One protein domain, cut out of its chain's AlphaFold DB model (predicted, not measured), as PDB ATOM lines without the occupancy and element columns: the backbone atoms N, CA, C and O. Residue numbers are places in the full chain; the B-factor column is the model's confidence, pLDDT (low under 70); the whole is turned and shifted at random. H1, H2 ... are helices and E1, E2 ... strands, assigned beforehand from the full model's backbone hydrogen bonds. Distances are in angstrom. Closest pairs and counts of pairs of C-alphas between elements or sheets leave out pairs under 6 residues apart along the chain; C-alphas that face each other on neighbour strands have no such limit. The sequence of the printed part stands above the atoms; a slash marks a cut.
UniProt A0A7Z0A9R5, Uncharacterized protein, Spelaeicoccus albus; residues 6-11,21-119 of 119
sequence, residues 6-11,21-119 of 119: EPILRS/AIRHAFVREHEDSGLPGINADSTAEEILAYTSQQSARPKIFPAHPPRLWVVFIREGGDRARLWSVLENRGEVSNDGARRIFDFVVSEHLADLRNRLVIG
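AT A GLANCE: This is residues 6 to 11 and 21 to 119 of the 119 residues of an uncharacterized protein of Spelaeicoccus albus (UniProt A0A7Z0A9R5). A five-stranded sheet, strongly twisted and curled like part of a barrel, makes the body, with its edge strands E1 and E2 apart, leaving the curl open; helix H2 packs on it, mostly by E5. The long strand E4 bends sharply within the sheet, while the small helix H1 lies farthest of the elements from the mean of the C-alphas and long loops fill out the rest. The printed part has 105 residues with two named helices and five named strands, in the order H1 E1 H2 E2 E3 E4 E5. The sheet's order is E1 E3 E4 E5 E2, mixed, and the class is mixed, helices and strands. The whole is compact, with a radius of gyration of the C-alphas of 13.6 A and spans of 37 by 28 by 25 A.

HOW THE PARTS SIT: H1, residues 6 to 11, is not on the sheet. E1, residues 21 to 24, is the parallel neighbour of E3, residues 68 to 76, at 36 degrees, with N 22 and O 70 2.9 A apart. H2, residues 44 to 52, is on the sheet and apart from H1; its closest C-alphas to E5, residues 98 to 105, are those of Ser 52 and Phe 101, 4.9 A apart. E2, residues 53 to 55, is the antiparallel neighbour of E5 at 138 degrees, with N 54 and O 99 2.9 A apart. E3 and E4, residues 79 to 94, form an antiparallel hairpin at 139 degrees, with N 71 and O 84 2.9 A apart. E4 and E5 form another at 117 degrees, with N 89 and O 102 2.9 A apart; E4 bends by 89 degrees at residue 89. E3, E4 and E5 are a meander, each strand the antiparallel neighbour of the one before, and with E2, the antiparallel neighbour of E5, they make a Greek key. Residues 80 to 81 of E4 also pair, antiparallel, with residues 117 to 118. In H1 and H2 every O i to N i+4 pair is within hydrogen-bond range.

IN THESE COORDINATES: H1 begins at C-alpha 6, (-2.415, -31.727, 5.189). H2 is 12.1 A from first to last C-alpha, E3 24.7 A and E4 31.7 A. E5, 21.6 A long, ends at C-alpha 105, (1.258, -45.968, 19.172).

THE WHOLE: The C-alphas farthest apart are those of Ser 11 and Gly 34, 38.6 A. Residues 12 to 20 are not printed, and C-alphas 11 and 21 are 16.0 A apart across the cut. The links E1 to H2 and E2 to E3 are long. Residues 28 to 35 have pLDDT under 70; the mean of the printed part is 90.2.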
ATOM      1  N   GLU A   6      -1.147 -32.121   4.569       92.81
ATOM      2  CA  GLU A   6      -2.415 -31.727   5.189       92.81
ATOM      3  C   GLU A   6      -3.628 -32.568   4.729       92.81
ATOM      4  O   GLU A   6      -4.299 -33.129   5.596       92.81
ATOM      5  N   PRO A   7      -3.914 -32.742   3.421       92.81
ATOM      6  CA  PRO A   7      -5.001 -33.609   2.963       92.81
ATOM      7  C   PRO A   7      -4.934 -35.041   3.512       92.81
ATOM      8  O   PRO A   7      -5.972 -35.637   3.801       92.81
ATOM      9  N   ILE A   8      -3.724 -35.583   3.683       92.44
ATOM     10  CA  ILE A   8      -3.501 -36.935   4.207       92.44
ATOM     11  C   ILE A   8      -3.867 -36.979   5.694       92.44
ATOM     12  O   ILE A   8      -4.621 -37.858   6.108       92.44
ATOM     13  N   LEU A   9      -3.413 -35.995   6.479       94.56
ATOM     14  CA  LEU A   9      -3.759 -35.876   7.899       94.56
ATOM     15  C   LEU A   9      -5.273 -35.744   8.087       94.56
ATOM     16  O   LEU A   9      -5.873 -36.526   8.826       94.56
ATOM     17  N   ARG A  10      -5.907 -34.839   7.332       95.00
ATOM     18  CA  ARG A  10      -7.357 -34.626   7.402       95.00
ATOM     19  C   ARG A  10      -8.144 -35.886   7.038       95.00
ATOM     20  O   ARG A  10      -9.110 -36.204   7.724       95.00
ATOM     21  N   SER A  11      -7.716 -36.649   6.026       92.81
ATOM     22  CA  SER A  11      -8.368 -37.927   5.682       92.81
ATOM     23  C   SER A  11      -8.267 -38.992   6.780       92.81
ATOM     24  O   SER A  11      -9.122 -39.871   6.855       92.81
ATOM     25  N   ALA A  21       4.488 -32.698  13.683       94.62
ATOM     26  CA  ALA A  21       5.289 -33.471  12.742       94.62
ATOM     27  C   ALA A  21       6.767 -33.449  13.155       94.62
ATOM     28  O   ALA A  21       7.378 -32.384  13.241       94.62
ATOM     29  N   ILE A  22       7.352 -34.629  13.362       94.19
ATOM     30  CA  ILE A  22       8.773 -34.795  13.675       94.19
ATOM     31  C   ILE A  22       9.439 -35.554  12.538       94.19
ATOM     32  O   ILE A  22       8.987 -36.629  12.147       94.19
ATOM     33  N   ARG A  23      10.551 -35.017  12.036       92.50
ATOM     34  CA  ARG A  23      11.426 -35.705  11.086       92.50
ATOM     35  C   ARG A  23      12.742 -36.036  11.768       92.50
ATOM     36  O   ARG A  23      13.567 -35.150  11.978       92.50
ATOM     37  N   HIS A  24      12.964 -37.314  12.033       91.81
ATOM     38  CA  HIS A  24      14.244 -37.778  12.538       91.81
ATOM     39  C   HIS A  24      15.254 -37.940  11.406       91.81
ATOM     40  O   HIS A  24      15.024 -38.654  10.424       91.81
ATOM     41  N   ALA A  25      16.402 -37.289  11.566       86.25
ATOM     42  CA  ALA A  25      17.588 -37.554  10.771       86.25
ATOM     43  C   ALA A  25      18.447 -38.613  11.473       86.25
ATOM     44  O   ALA A  25      18.520 -38.641  12.698       86.25
ATOM     45  N   PHE A  26      19.130 -39.463  10.699       82.00
ATOM     46  CA  PHE A  26      20.127 -40.361  11.276       82.00
ATOM     47  C   PHE A  26      21.315 -39.547  11.772       82.00
ATOM     48  O   PHE A  26      22.047 -38.957  10.973       82.00
ATOM     49  N   VAL A  27      21.484 -39.530  13.086       74.00
ATOM     50  CA  VAL A  27      22.603 -38.899  13.781       74.00
ATOM     51  C   VAL A  27      23.251 -39.955  14.661       74.00
ATOM     52  O   VAL A  27      22.569 -40.825  15.196       74.00
ATOM     53  N   ARG A  28      24.581 -39.930  14.773       65.44
ATOM     54  CA  ARG A  28      25.299 -40.893  15.626       65.44
ATOM     55  C   ARG A  28      25.052 -40.611  17.102       65.44
ATOM     56  O   ARG A  28      24.824 -41.535  17.874       65.44
ATOM     57  N   GLU A  29      25.042 -39.334  17.458       68.62
ATOM     58  CA  GLU A  29      24.811 -38.852  18.811       68.62
ATOM     59  C   GLU A  29      23.906 -37.627  18.753       68.62
ATOM     60  O   GLU A  29      23.939 -36.852  17.792       68.62
ATOM     61  N   HIS A  30      23.079 -37.453  19.777       60.84
ATOM     62  CA  HIS A  30      22.303 -36.234  19.923       60.84
ATOM     63  C   HIS A  30      23.237 -35.097  20.367       60.84
ATOM     64  O   HIS A  30      23.788 -35.164  21.466       60.84
ATOM     65  N   GLU A  31      23.365 -34.040  19.554       59.59
ATOM     66  CA  GLU A  31      24.319 -32.931  19.780       59.59
ATOM     67  C   GLU A  31      24.219 -32.328  21.193       59.59
ATOM     68  O   GLU A  31      25.229 -32.010  21.810       59.59
ATOM     69  N   ASP A  32      23.002 -32.243  21.739       61.66
ATOM     70  CA  ASP A  32      22.761 -31.698  23.079       61.66
ATOM     71  C   ASP A  32      22.936 -32.672  24.267       61.66
ATOM     72  O   ASP A  32      22.940 -32.207  25.405       61.66
ATOM     73  N   SER A  33      22.998 -33.999  24.076       60.22
ATOM     74  CA  SER A  33      23.037 -34.953  25.214       60.22
ATOM     75  C   SER A  33      24.080 -36.061  25.140       60.22
ATOM     76  O   SER A  33      24.263 -36.751  26.139       60.22
ATOM     77  N   GLY A  34      24.734 -36.279  23.994       61.84
ATOM     78  CA  GLY A  34      25.656 -37.410  23.820       61.84
ATOM     79  C   GLY A  34      24.977 -38.785  23.889       61.84
ATOM     80  O   GLY A  34      25.654 -39.807  23.945       61.84
ATOM     81  N   LEU A  35      23.636 -38.832  23.898       67.62
ATOM     82  CA  LEU A  35      22.888 -40.083  23.801       67.62
ATOM     83  C   LEU A  35      23.001 -40.651  22.382       67.62
ATOM     84  O   LEU A  35      23.058 -39.858  21.432       67.62
ATOM     85  N   PRO A  36      22.959 -41.988  22.222       72.25
ATOM     86  CA  PRO A  36      22.892 -42.610  20.909       72.25
ATOM     87  C   PRO A  36      21.724 -42.026  20.116       72.25
ATOM     88  O   PRO A  36      20.590 -41.970  20.600       72.25
ATOM     89  N   GLY A  37      22.010 -41.549  18.910       81.56
ATOM     90  CA  GLY A  37      20.956 -41.186  17.976       81.56
ATOM     91  C   GLY A  37      20.319 -42.423  17.348       81.56
ATOM     92  O   GLY A  37      20.778 -43.551  17.541       81.56
ATOM     93  N   ILE A  38      19.265 -42.208  16.564       87.00
ATOM     94  CA  ILE A  38      18.673 -43.290  15.777       87.00
ATOM     95  C   ILE A  38      19.412 -43.475  14.454       87.00
ATOM     96  O   ILE A  38      19.928 -42.527  13.851       87.00
ATOM     97  N   ASN A  39      19.429 -44.710  13.975       86.94
ATOM     98  CA  ASN A  39      20.013 -45.101  12.703       86.94
ATOM     99  C   ASN A  39      19.037 -46.000  11.922       86.94
ATOM    100  O   ASN A  39      17.900 -46.211  12.338       86.94
ATOM    101  N   ALA A  40      19.462 -46.476  10.751       83.56
ATOM    102  CA  ALA A  40      18.614 -47.283   9.873       83.56
ATOM    103  C   ALA A  40      18.238 -48.652  10.467       83.56
ATOM    104  O   ALA A  40      17.209 -49.203  10.080       83.56
ATOM    105  N   ASP A  41      19.039 -49.162  11.403       86.00
ATOM    106  CA  ASP A  41      18.865 -50.460  12.057       86.00
ATOM    107  C   ASP A  41      18.194 -50.336  13.438       86.00
ATOM    108  O   ASP A  41      18.032 -51.335  14.137       86.00
ATOM    109  N   SER A  42      17.795 -49.122  13.845       89.81
ATOM    110  CA  SER A  42      17.116 -48.899  15.121       89.81
ATOM    111  C   SER A  42      15.767 -49.619  15.180       89.81
ATOM    112  O   SER A  42      14.940 -49.541  14.269       89.81
ATOM    113  N   THR A  43      15.533 -50.283  16.303       92.06
ATOM    114  CA  THR A  43      14.278 -50.954  16.653       92.06
ATOM    115  C   THR A  43      13.153 -49.953  16.926       92.06
ATOM    116  O   THR A  43      13.380 -48.759  17.147       92.06
ATOM    117  N   ALA A  44      11.906 -50.434  16.933       91.38
ATOM    118  CA  ALA A  44      10.749 -49.594  17.234       91.38
ATOM    119  C   ALA A  44      10.824 -49.012  18.655       91.38
ATOM    120  O   ALA A  44      10.478 -47.851  18.867       91.38
ATOM    121  N   GLU A  45      11.320 -49.798  19.609       91.88
ATOM    122  CA  GLU A  45      11.521 -49.412  21.000       91.88
ATOM    123  C   GLU A  45      12.580 -48.311  21.125       91.88
ATOM    124  O   GLU A  45      12.362 -47.331  21.834       91.88
ATOM    125  N   GLU A  46      13.695 -48.421  20.396       91.94
ATOM    126  CA  GLU A  46      14.739 -47.389  20.368       91.94
ATOM    127  C   GLU A  46      14.234 -46.087  19.741       91.94
ATOM    128  O   GLU A  46      14.484 -45.007  20.278       91.94
ATOM    129  N   ILE A  47      13.477 -46.168  18.643       92.38
ATOM    130  CA  ILE A  47      12.875 -44.990  18.002       92.38
ATOM    131  C   ILE A  47      11.862 -44.323  18.939       92.38
ATOM    132  O   ILE A  47      11.840 -43.092  19.045       92.38
ATOM    133  N   LEU A  48      11.038 -45.107  19.639       93.88
ATOM    134  CA  LEU A  48      10.070 -44.593  20.605       93.88
ATOM    135  C   LEU A  48      10.778 -43.921  21.788       93.88
ATOM    136  O   LEU A  48      10.455 -42.783  22.126       93.88
ATOM    137  N   ALA A  49      11.781 -44.584  22.369       92.12
ATOM    138  CA  ALA A  49      12.574 -44.055  23.474       92.12
ATOM    139  C   ALA A  49      13.312 -42.770  23.078       92.12
ATOM    140  O   ALA A  49      13.329 -41.808  23.847       92.12
ATOM    141  N   TYR A  50      13.863 -42.717  21.865       91.88
ATOM    142  CA  TYR A  50      14.486 -41.514  21.325       91.88
ATOM    143  C   TYR A  50      13.467 -40.384  21.137       91.88
ATOM    144  O   TYR A  50      13.691 -39.260  21.576       91.88
ATOM    145  N   THR A  51      12.306 -40.683  20.550       93.94
ATOM    146  CA  THR A  51      11.242 -39.693  20.323       93.94
ATOM    147  C   THR A  51      10.680 -39.145  21.637       93.94
ATOM    148  O   THR A  51      10.374 -37.955  21.711       93.94
ATOM    149  N   SER A  52      10.592 -39.977  22.682       94.56
ATOM    150  CA  SER A  52      10.120 -39.585  24.022       94.56
ATOM    151  C   SER A  52      10.973 -38.516  24.692       94.56
ATOM    152  O   SER A  52      10.466 -37.803  25.551       94.56
ATOM    153  N   GLN A  53      12.236 -38.369  24.292       92.88
ATOM    154  CA  GLN A  53      13.191 -37.473  24.929       92.88
ATOM    155  C   GLN A  53      13.402 -36.218  24.086       92.88
ATOM    156  O   GLN A  53      14.137 -36.223  23.101       92.88
ATOM    157  N   GLN A  54      12.802 -35.108  24.502       93.19
ATOM    158  CA  GLN A  54      12.905 -33.833  23.792       93.19
ATOM    159  C   GLN A  54      13.600 -32.767  24.632       93.19
ATOM    160  O   GLN A  54      13.739 -32.885  25.849       93.19
ATOM    161  N   SER A  55      14.095 -31.722  23.971       90.94
ATOM    162  CA  SER A  55      14.716 -30.589  24.659       90.94
ATOM    163  C   SER A  55      13.710 -29.889  25.578       90.94
ATOM    164  O   SER A  55      12.562 -29.665  25.198       90.94
ATOM    165  N   ALA A  56      14.143 -29.470  26.767       92.50
ATOM    166  CA  ALA A  56      13.337 -28.608  27.632       92.50
ATOM    167  C   ALA A  56      13.283 -27.153  27.134       92.50
ATOM    168  O   ALA A  56      12.483 -26.358  27.626       92.50
ATOM    169  N   ARG A  57      14.129 -26.779  26.162       92.19
ATOM    170  CA  ARG A  57      14.229 -25.405  25.656       92.19
ATOM    171  C   ARG A  57      13.063 -25.096  24.704       92.19
ATOM    172  O   ARG A  57      13.052 -25.643  23.600       92.19
ATOM    173  N   PRO A  58      12.180 -24.124  25.019       90.25
ATOM    174  CA  PRO A  58      11.008 -23.800  24.191       90.25
ATOM    175  C   PRO A  58      11.330 -23.334  22.764       90.25
ATOM    176  O   PRO A  58      10.487 -23.399  21.878       90.25
ATOM    177  N   LYS A  59      12.553 -22.829  22.545       89.81
ATOM    178  CA  LYS A  59      13.046 -22.426  21.218       89.81
ATOM    179  C   LYS A  59      13.385 -23.614  20.313       89.81
ATOM    180  O   LYS A  59      13.439 -23.433  19.105       89.81
ATOM    181  N   ILE A  60      13.678 -24.777  20.900       88.56
ATOM    182  CA  ILE A  60      14.046 -26.006  20.183       88.56
ATOM    183  C   ILE A  60      12.828 -26.919  20.067       88.56
ATOM    184  O   ILE A  60      12.578 -27.477  19.005       88.56
ATOM    185  N   PHE A  61      12.065 -27.053  21.151       91.75
ATOM    186  CA  PHE A  61      10.906 -27.928  21.218       91.75
ATOM    187  C   PHE A  61       9.722 -27.200  21.874       91.75
ATOM    188  O   PHE A  61       9.939 -26.508  22.869       91.75
ATOM    189  N   PRO A  62       8.479 -27.328  21.370       92.12
ATOM    190  CA  PRO A  62       7.332 -26.609  21.918       92.12
ATOM    191  C   PRO A  62       7.134 -26.828  23.425       92.12
ATOM    192  O   PRO A  62       7.192 -27.952  23.925       92.12
ATOM    193  N   ALA A  63       6.825 -25.756  24.161       92.56
ATOM    194  CA  ALA A  63       6.514 -25.847  25.593       92.56
ATOM    195  C   ALA A  63       5.281 -26.736  25.850       92.56
ATOM    196  O   ALA A  63       5.294 -27.587  26.740       92.56
ATOM    197  N   HIS A  64       4.264 -26.606  24.998       92.75
ATOM    198  CA  HIS A  64       3.043 -27.405  25.030       92.75
ATOM    199  C   HIS A  64       2.887 -28.125  23.687       92.75
ATOM    200  O   HIS A  64       2.279 -27.572  22.770       92.75
ATOM    201  N   PRO A  65       3.505 -29.306  23.516       94.25
ATOM    202  CA  PRO A  65       3.364 -30.056  22.279       94.25
ATOM    203  C   PRO A  65       1.932 -30.605  22.136       94.25
ATOM    204  O   PRO A  65       1.346 -31.021  23.141       94.25
ATOM    205  N   PRO A  66       1.384 -30.657  20.908       95.62
ATOM    206  CA  PRO A  66       0.097 -31.284  20.624       95.62
ATOM    207  C   PRO A  66      -0.003 -32.747  21.072       95.62
ATOM    208  O   PRO A  66       0.998 -33.410  21.375       95.62
ATOM    209  N   ARG A  67      -1.239 -33.263  21.079       95.12
ATOM    210  CA  ARG A  67      -1.533 -34.642  21.486       95.12
ATOM    211  C   ARG A  67      -1.024 -35.666  20.477       95.12
ATOM    212  O   ARG A  67      -0.537 -36.710  20.887       95.12
ATOM    213  N   LEU A  68      -1.139 -35.398  19.179       97.62
ATOM    214  CA  LEU A  68      -0.730 -36.344  18.142       97.62
ATOM    215  C   LEU A  68       0.639 -35.979  17.589       97.62
ATOM    216  O   LEU A  68       0.883 -34.832  17.229       97.62
ATOM    217  N   TRP A  69       1.549 -36.944  17.536       97.88
ATOM    218  CA  TRP A  69       2.891 -36.758  16.994       97.88
ATOM    219  C   TRP A  69       3.056 -37.647  15.770       97.88
ATOM    220  O   TRP A  69       2.985 -38.870  15.866       97.88
ATOM    221  N   VAL A  70       3.270 -37.036  14.610       97.62
ATOM    222  CA  VAL A  70       3.446 -37.742  13.340       97.62
ATOM    223  C   VAL A  70       4.940 -37.877  13.090       97.62
ATOM    224  O   VAL A  70       5.620 -36.901  12.771       97.62
ATOM    225  N   VAL A  71       5.462 -39.083  13.286       97.06
ATOM    226  CA  VAL A  71       6.901 -39.334  13.313       97.06
ATOM    227  C   VAL A  71       7.350 -39.923  11.984       97.06
ATOM    228  O   VAL A  71       6.913 -40.999  11.564       97.06
ATOM    229  N   PHE A  72       8.276 -39.222  11.341       96.38
ATOM    230  CA  PHE A  72       8.928 -39.626  10.109       96.38
ATOM    231  C   PHE A  72      10.398 -39.952  10.362       96.38
ATOM    232  O   PHE A  72      11.082 -39.263  11.120       96.38
ATOM    233  N   ILE A  73      10.905 -40.972   9.677       94.06
ATOM    234  CA  ILE A  73      12.313 -41.373   9.706       94.06
ATOM    235  C   ILE A  73      12.910 -41.161   8.325       94.06
ATOM    236  O   ILE A  73      12.264 -41.414   7.308       94.06
ATOM    237  N   ARG A  74      14.155 -40.694   8.275       92.94
ATOM    238  CA  ARG A  74      14.903 -40.529   7.030       92.94
ATOM    239  C   ARG A  74      14.844 -41.779   6.140       92.94
ATOM    240  O   ARG A  74      15.149 -42.881   6.580       92.94
ATOM    241  N   GLU A  75      14.549 -41.573   4.856       88.12
ATOM    242  CA  GLU A  75      14.578 -42.624   3.826       88.12
ATOM    243  C   GLU A  75      15.623 -42.361   2.722       88.12
ATOM    244  O   GLU A  75      16.012 -43.267   1.989       88.12
ATOM    245  N   GLY A  76      16.139 -41.132   2.622       84.69
ATOM    246  CA  GLY A  76      17.266 -40.787   1.748       84.69
ATOM    247  C   GLY A  76      17.115 -39.408   1.114       84.69
ATOM    248  O   GLY A  76      16.009 -38.999   0.764       84.69
ATOM    249  N   GLY A  77      18.230 -38.686   0.957       86.69
ATOM    250  CA  GLY A  77      18.196 -37.266   0.589       86.69
ATOM    251  C   GLY A  77      17.370 -36.475   1.606       86.69
ATOM    252  O   GLY A  77      17.563 -36.653   2.817       86.69
ATOM    253  N   ASP A  78      16.418 -35.690   1.103       87.88
ATOM    254  CA  ASP A  78      15.461 -34.938   1.920       87.88
ATOM    255  C   ASP A  78      14.212 -35.742   2.296       87.88
ATOM    256  O   ASP A  78      13.474 -35.344   3.198       87.88
ATOM    257  N   ARG A  79      14.044 -36.941   1.723       91.62
ATOM    258  CA  ARG A  79      12.866 -37.775   1.951       91.62
ATOM    259  C   ARG A  79      12.838 -38.405   3.338       91.62
ATOM    260  O   ARG A  79      13.865 -38.856   3.864       91.62
ATOM    261  N   ALA A  80      11.635 -38.504   3.889       94.19
ATOM    262  CA  ALA A  80      11.352 -39.196   5.132       94.19
ATOM    263  C   ALA A  80      10.075 -40.035   5.009       94.19
ATOM    264  O   ALA A  80       9.080 -39.606   4.428       94.19
ATOM    265  N   ARG A  81      10.120 -41.239   5.565       95.25
ATOM    266  CA  ARG A  81       9.036 -42.215   5.575       95.25
ATOM    267  C   ARG A  81       8.297 -42.163   6.899       95.25
ATOM    268  O   ARG A  81       8.925 -42.065   7.950       95.25
ATOM    269  N   LEU A  82       6.971 -42.249   6.849       96.56
ATOM    270  CA  LEU A  82       6.135 -42.359   8.036       96.56
ATOM    271  C   LEU A  82       6.523 -43.627   8.796       96.56
ATOM    272  O   LEU A  82       6.398 -44.735   8.270       96.56
ATOM    273  N   TRP A  83       6.963 -43.453  10.036       96.62
ATOM    274  CA  TRP A  83       7.179 -44.561  10.951       96.62
ATOM    275  C   TRP A  83       5.891 -44.876  11.705       96.62
ATOM    276  O   TRP A  83       5.382 -45.991  11.599       96.62
ATOM    277  N   SER A  84       5.336 -43.889  12.415       97.25
ATOM    278  CA  SER A  84       4.093 -44.052  13.168       97.25
ATOM    279  C   SER A  84       3.470 -42.713  13.573       97.25
ATOM    280  O   SER A  84       4.132 -41.673  13.547       97.25
ATOM    281  N   VAL A  85       2.203 -42.759  13.986       97.50
ATOM    282  CA  VAL A  85       1.530 -41.673  14.707       97.50
ATOM    283  C   VAL A  85       1.443 -42.067  16.177       97.50
ATOM    284  O   VAL A  85       0.890 -43.117  16.507       97.50
ATOM    285  N   LEU A  86       1.995 -41.233  17.054       97.88
ATOM    286  CA  LEU A  86       1.981 -41.425  18.500       97.88
ATOM    287  C   LEU A  86       0.933 -40.525  19.154       97.88
ATOM    288  O   LEU A  86       0.729 -39.388  18.732       97.88
ATOM    289  N   GLU A  87       0.315 -41.018  20.219       97.31
ATOM    290  CA  GLU A  87      -0.507 -40.229  21.128       97.31
ATOM    291  C   GLU A  87       0.304 -39.894  22.384       97.31
ATOM    292  O   GLU A  87       0.681 -40.778  23.156       97.31
ATOM    293  N   ASN A  88       0.579 -38.604  22.563       96.81
ATOM    294  CA  ASN A  88       1.209 -38.014  23.737       96.81
ATOM    295  C   ASN A  88       0.252 -38.049  24.927       96.81
ATOM    296  O   ASN A  88      -0.758 -37.341  24.941       96.81
ATOM    297  N   ARG A  89       0.591 -38.843  25.943       96.62
ATOM    298  CA  ARG A  89      -0.153 -38.927  27.207       96.62
ATOM    299  C   ARG A  89       0.302 -37.902  28.240       96.62
ATOM    300  O   ARG A  89      -0.349 -37.752  29.272       96.62
ATOM    301  N   GLY A  90       1.373 -37.171  27.946       95.62
ATOM    302  CA  GLY A  90       1.894 -36.102  28.781       95.62
ATOM    303  C   GLY A  90       3.359 -36.294  29.150       95.62
ATOM    304  O   GLY A  90       3.996 -37.298  28.839       95.62
ATOM    305  N   GLU A  91       3.895 -35.278  29.816       96.94
ATOM    306  CA  GLU A  91       5.256 -35.268  30.344       96.94
ATOM    307  C   GLU A  91       5.338 -36.112  31.621       96.94
ATOM    308  O   GLU A  91       4.567 -35.903  32.557       96.94
ATOM    309  N   VAL A  92       6.284 -37.050  31.661       96.94
ATOM    310  CA  VAL A  92       6.545 -37.913  32.824       96.94
ATOM    311  C   VAL A  92       7.745 -37.459  33.645       96.94
ATOM    312  O   VAL A  92       7.835 -37.777  34.828       96.94
ATOM    313  N   SER A  93       8.688 -36.741  33.032       95.94
ATOM    314  CA  SER A  93       9.890 -36.247  33.706       95.94
ATOM    315  C   SER A  93      10.458 -35.023  33.000       95.94
ATOM    316  O   SER A  93      10.347 -34.896  31.778       95.94
ATOM    317  N   ASN A  94      11.099 -34.148  33.771       94.50
ATOM    318  CA  ASN A  94      11.797 -32.970  33.278       94.50
ATOM    319  C   ASN A  94      12.917 -32.576  34.240       94.50
ATOM    320  O   ASN A  94      12.667 -32.259  35.402       94.50
ATOM    321  N   ASP A  95      14.150 -32.610  33.749       91.25
ATOM    322  CA  ASP A  95      15.361 -32.312  34.522       91.25
ATOM    323  C   ASP A  95      15.890 -30.882  34.279       91.25
ATOM    324  O   ASP A  95      16.969 -30.518  34.745       91.25
ATOM    325  N   GLY A  96      15.136 -30.059  33.542       89.19
ATOM    326  CA  GLY A  96      15.505 -28.700  33.145       89.19
ATOM    327  C   GLY A  96      16.325 -28.614  31.852       89.19
ATOM    328  O   GLY A  96      16.377 -27.545  31.239       89.19
ATOM    329  N   ALA A  97      16.914 -29.717  31.386       89.56
ATOM    330  CA  ALA A  97      17.579 -29.814  30.085       89.56
ATOM    331  C   ALA A  97      16.748 -30.621  29.076       89.56
ATOM    332  O   ALA A  97      16.695 -30.280  27.887       89.56
ATOM    333  N   ARG A  98      16.070 -31.663  29.551       89.94
ATOM    334  CA  ARG A  98      15.286 -32.629  28.789       89.94
ATOM    335  C   ARG A  98      13.930 -32.865  29.427       89.94
ATOM    336  O   ARG A  98      13.757 -32.770  30.637       89.94
ATOM    337  N   ARG A  99      12.980 -33.210  28.567       94.56
ATOM    338  CA  ARG A  99      11.622 -33.627  28.905       94.56
ATOM    339  C   ARG A  99      11.415 -35.027  28.362       94.56
ATOM    340  O   ARG A  99      11.811 -35.306  27.229       94.56
ATOM    341  N   ILE A 100      10.803 -35.880  29.169       95.75
ATOM    342  CA  ILE A 100      10.423 -37.237  28.794       95.75
ATOM    343  C   ILE A 100       8.902 -37.285  28.720       95.75
ATOM    344  O   ILE A 100       8.228 -36.832  29.647       95.75
ATOM    345  N   PHE A 101       8.370 -37.832  27.633       97.12
ATOM    346  CA  PHE A 101       6.936 -37.961  27.388       97.12
ATOM    347  C   PHE A 101       6.502 -39.425  27.366       97.12
ATOM    348  O   PHE A 101       7.222 -40.279  26.852       97.12
ATOM    349  N   ASP A 102       5.317 -39.705  27.904       97.00
ATOM    350  CA  ASP A 102       4.662 -41.000  27.733       97.00
ATOM    351  C   ASP A 102       3.920 -41.034  26.396       97.00
ATOM    352  O   ASP A 102       3.155 -40.123  26.060       97.00
ATOM    353  N   PHE A 103       4.134 -42.109  25.644       96.81
ATOM    354  CA  PHE A 103       3.561 -42.295  24.323       96.81
ATOM    355  C   PHE A 103       2.888 -43.641  24.190       96.81
ATOM    356  O   PHE A 103       3.381 -44.665  24.660       96.81
ATOM    357  N   VAL A 104       1.821 -43.648  23.398       96.00
ATOM    358  CA  VAL A 104       1.313 -44.876  22.795       96.00
ATOM    359  C   VAL A 104       1.242 -44.759  21.291       96.00
ATOM    360  O   VAL A 104       0.972 -43.693  20.744       96.00
ATOM    361  N   VAL A 105       1.483 -45.874  20.612       95.56
ATOM    362  CA  VAL A 105       1.258 -45.968  19.172       95.56
ATOM    363  C   VAL A 105      -0.245 -45.893  18.918       95.56
ATOM    364  O   VAL A 105      -1.005 -46.690  19.463       95.56
ATOM    365  N   SER A 106      -0.670 -44.927  18.107       95.38
ATOM    366  CA  SER A 106      -2.068 -44.768  17.708       95.38
ATOM    367  C   SER A 106      -2.334 -45.493  16.392       95.38
ATOM    368  O   SER A 106      -1.433 -45.622  15.562       95.38
ATOM    369  N   GLU A 107      -3.590 -45.854  16.145       95.00
ATOM    370  CA  GLU A 107      -4.016 -46.504  14.900       95.00
ATOM    371  C   GLU A 107      -4.186 -45.546  13.712       95.00
ATOM    372  O   GLU A 107      -4.410 -45.991  12.584       95.00
ATOM    373  N   HIS A 108      -4.027 -44.236  13.917       95.62
ATOM    374  CA  HIS A 108      -4.036 -43.292  12.806       95.62
ATOM    375  C   HIS A 108      -2.914 -43.605  11.810       95.62
ATOM    376  O   HIS A 108      -1.758 -43.805  12.193       95.62
ATOM    377  N   LEU A 109      -3.263 -43.609  10.518       95.06
ATOM    378  CA  LEU A 109      -2.339 -43.875   9.408       95.06
ATOM    379  C   LEU A 109      -1.593 -45.218   9.523       95.06
ATOM    380  O   LEU A 109      -0.520 -45.377   8.934       95.06
ATOM    381  N   ALA A 110      -2.131 -46.189  10.271       94.81
ATOM    382  CA  ALA A 110      -1.500 -47.493  10.469       94.81
ATOM    383  C   ALA A 110      -1.208 -48.216   9.141       94.81
ATOM    384  O   ALA A 110      -0.161 -48.843   8.986       94.81
ATOM    385  N   ASP A 111      -2.099 -48.063   8.162       94.50
ATOM    386  CA  ASP A 111      -2.001 -48.612   6.809       94.50
ATOM    387  C   ASP A 111      -0.933 -47.929   5.939       94.50
ATOM    388  O   ASP A 111      -0.480 -48.513   4.946       94.50
ATOM    389  N   LEU A 112      -0.519 -46.714   6.310       95.06
ATOM    390  CA  LEU A 112       0.525 -45.933   5.651       95.06
ATOM    391  C   LEU A 112       1.884 -46.009   6.360       95.06
ATOM    392  O   LEU A 112       2.870 -45.476   5.832       95.06
ATOM    393  N   ARG A 113       1.974 -46.683   7.515       94.12
ATOM    394  CA  ARG A 113       3.254 -46.948   8.190       94.12
ATOM    395  C   ARG A 113       4.201 -47.648   7.221       94.12
ATOM    396  O   ARG A 113       3.833 -48.592   6.525       94.12
ATOM    397  N   ASN A 114       5.431 -47.159   7.156       90.56
ATOM    398  CA  ASN A 114       6.459 -47.588   6.217       90.56
ATOM    399  C   ASN A 114       6.119 -47.452   4.714       90.56
ATOM    400  O   ASN A 114       6.834 -48.009   3.882       90.56
ATOM    401  N   ARG A 115       5.061 -46.719   4.342       92.62
ATOM    402  CA  ARG A 115       4.616 -46.564   2.941       92.62
ATOM    403  C   ARG A 115       4.472 -45.110   2.517       92.62
ATOM    404  O   ARG A 115       4.768 -44.785   1.370       92.62
ATOM    405  N   LEU A 116       4.009 -44.244   3.416       91.94
ATOM    406  CA  LEU A 116       3.935 -42.812   3.153       91.94
ATOM    407  C   LEU A 116       5.335 -42.203   3.209       91.94
ATOM    408  O   LEU A 116       6.025 -42.336   4.216       91.94
ATOM    409  N   VAL A 117       5.715 -41.500   2.145       92.38
ATOM    410  CA  VAL A 117       6.998 -40.805   2.016       92.38
ATOM    411  C   VAL A 117       6.732 -39.341   1.698       92.38
ATOM    412  O   VAL A 117       5.957 -39.036   0.793       92.38
ATOM    413  N   ILE A 118       7.383 -38.445   2.434       91.06
ATOM    414  CA  ILE A 118       7.385 -36.996   2.207       91.06
ATOM    415  C   ILE A 118       8.791 -36.548   1.795       91.06
ATOM    416  O   ILE A 118       9.763 -37.202   2.179       91.06
ATOM    417  N   GLY A 119       8.924 -35.465   1.026       86.44
ATOM    418  CA  GLY A 119      10.212 -34.918   0.579       86.44
ATOM    419  C   GLY A 119      10.073 -33.628  -0.207       86.44
ATOM    420  O   GLY A 119       8.924 -33.286  -0.571       86.44
TER     421      GLY A 119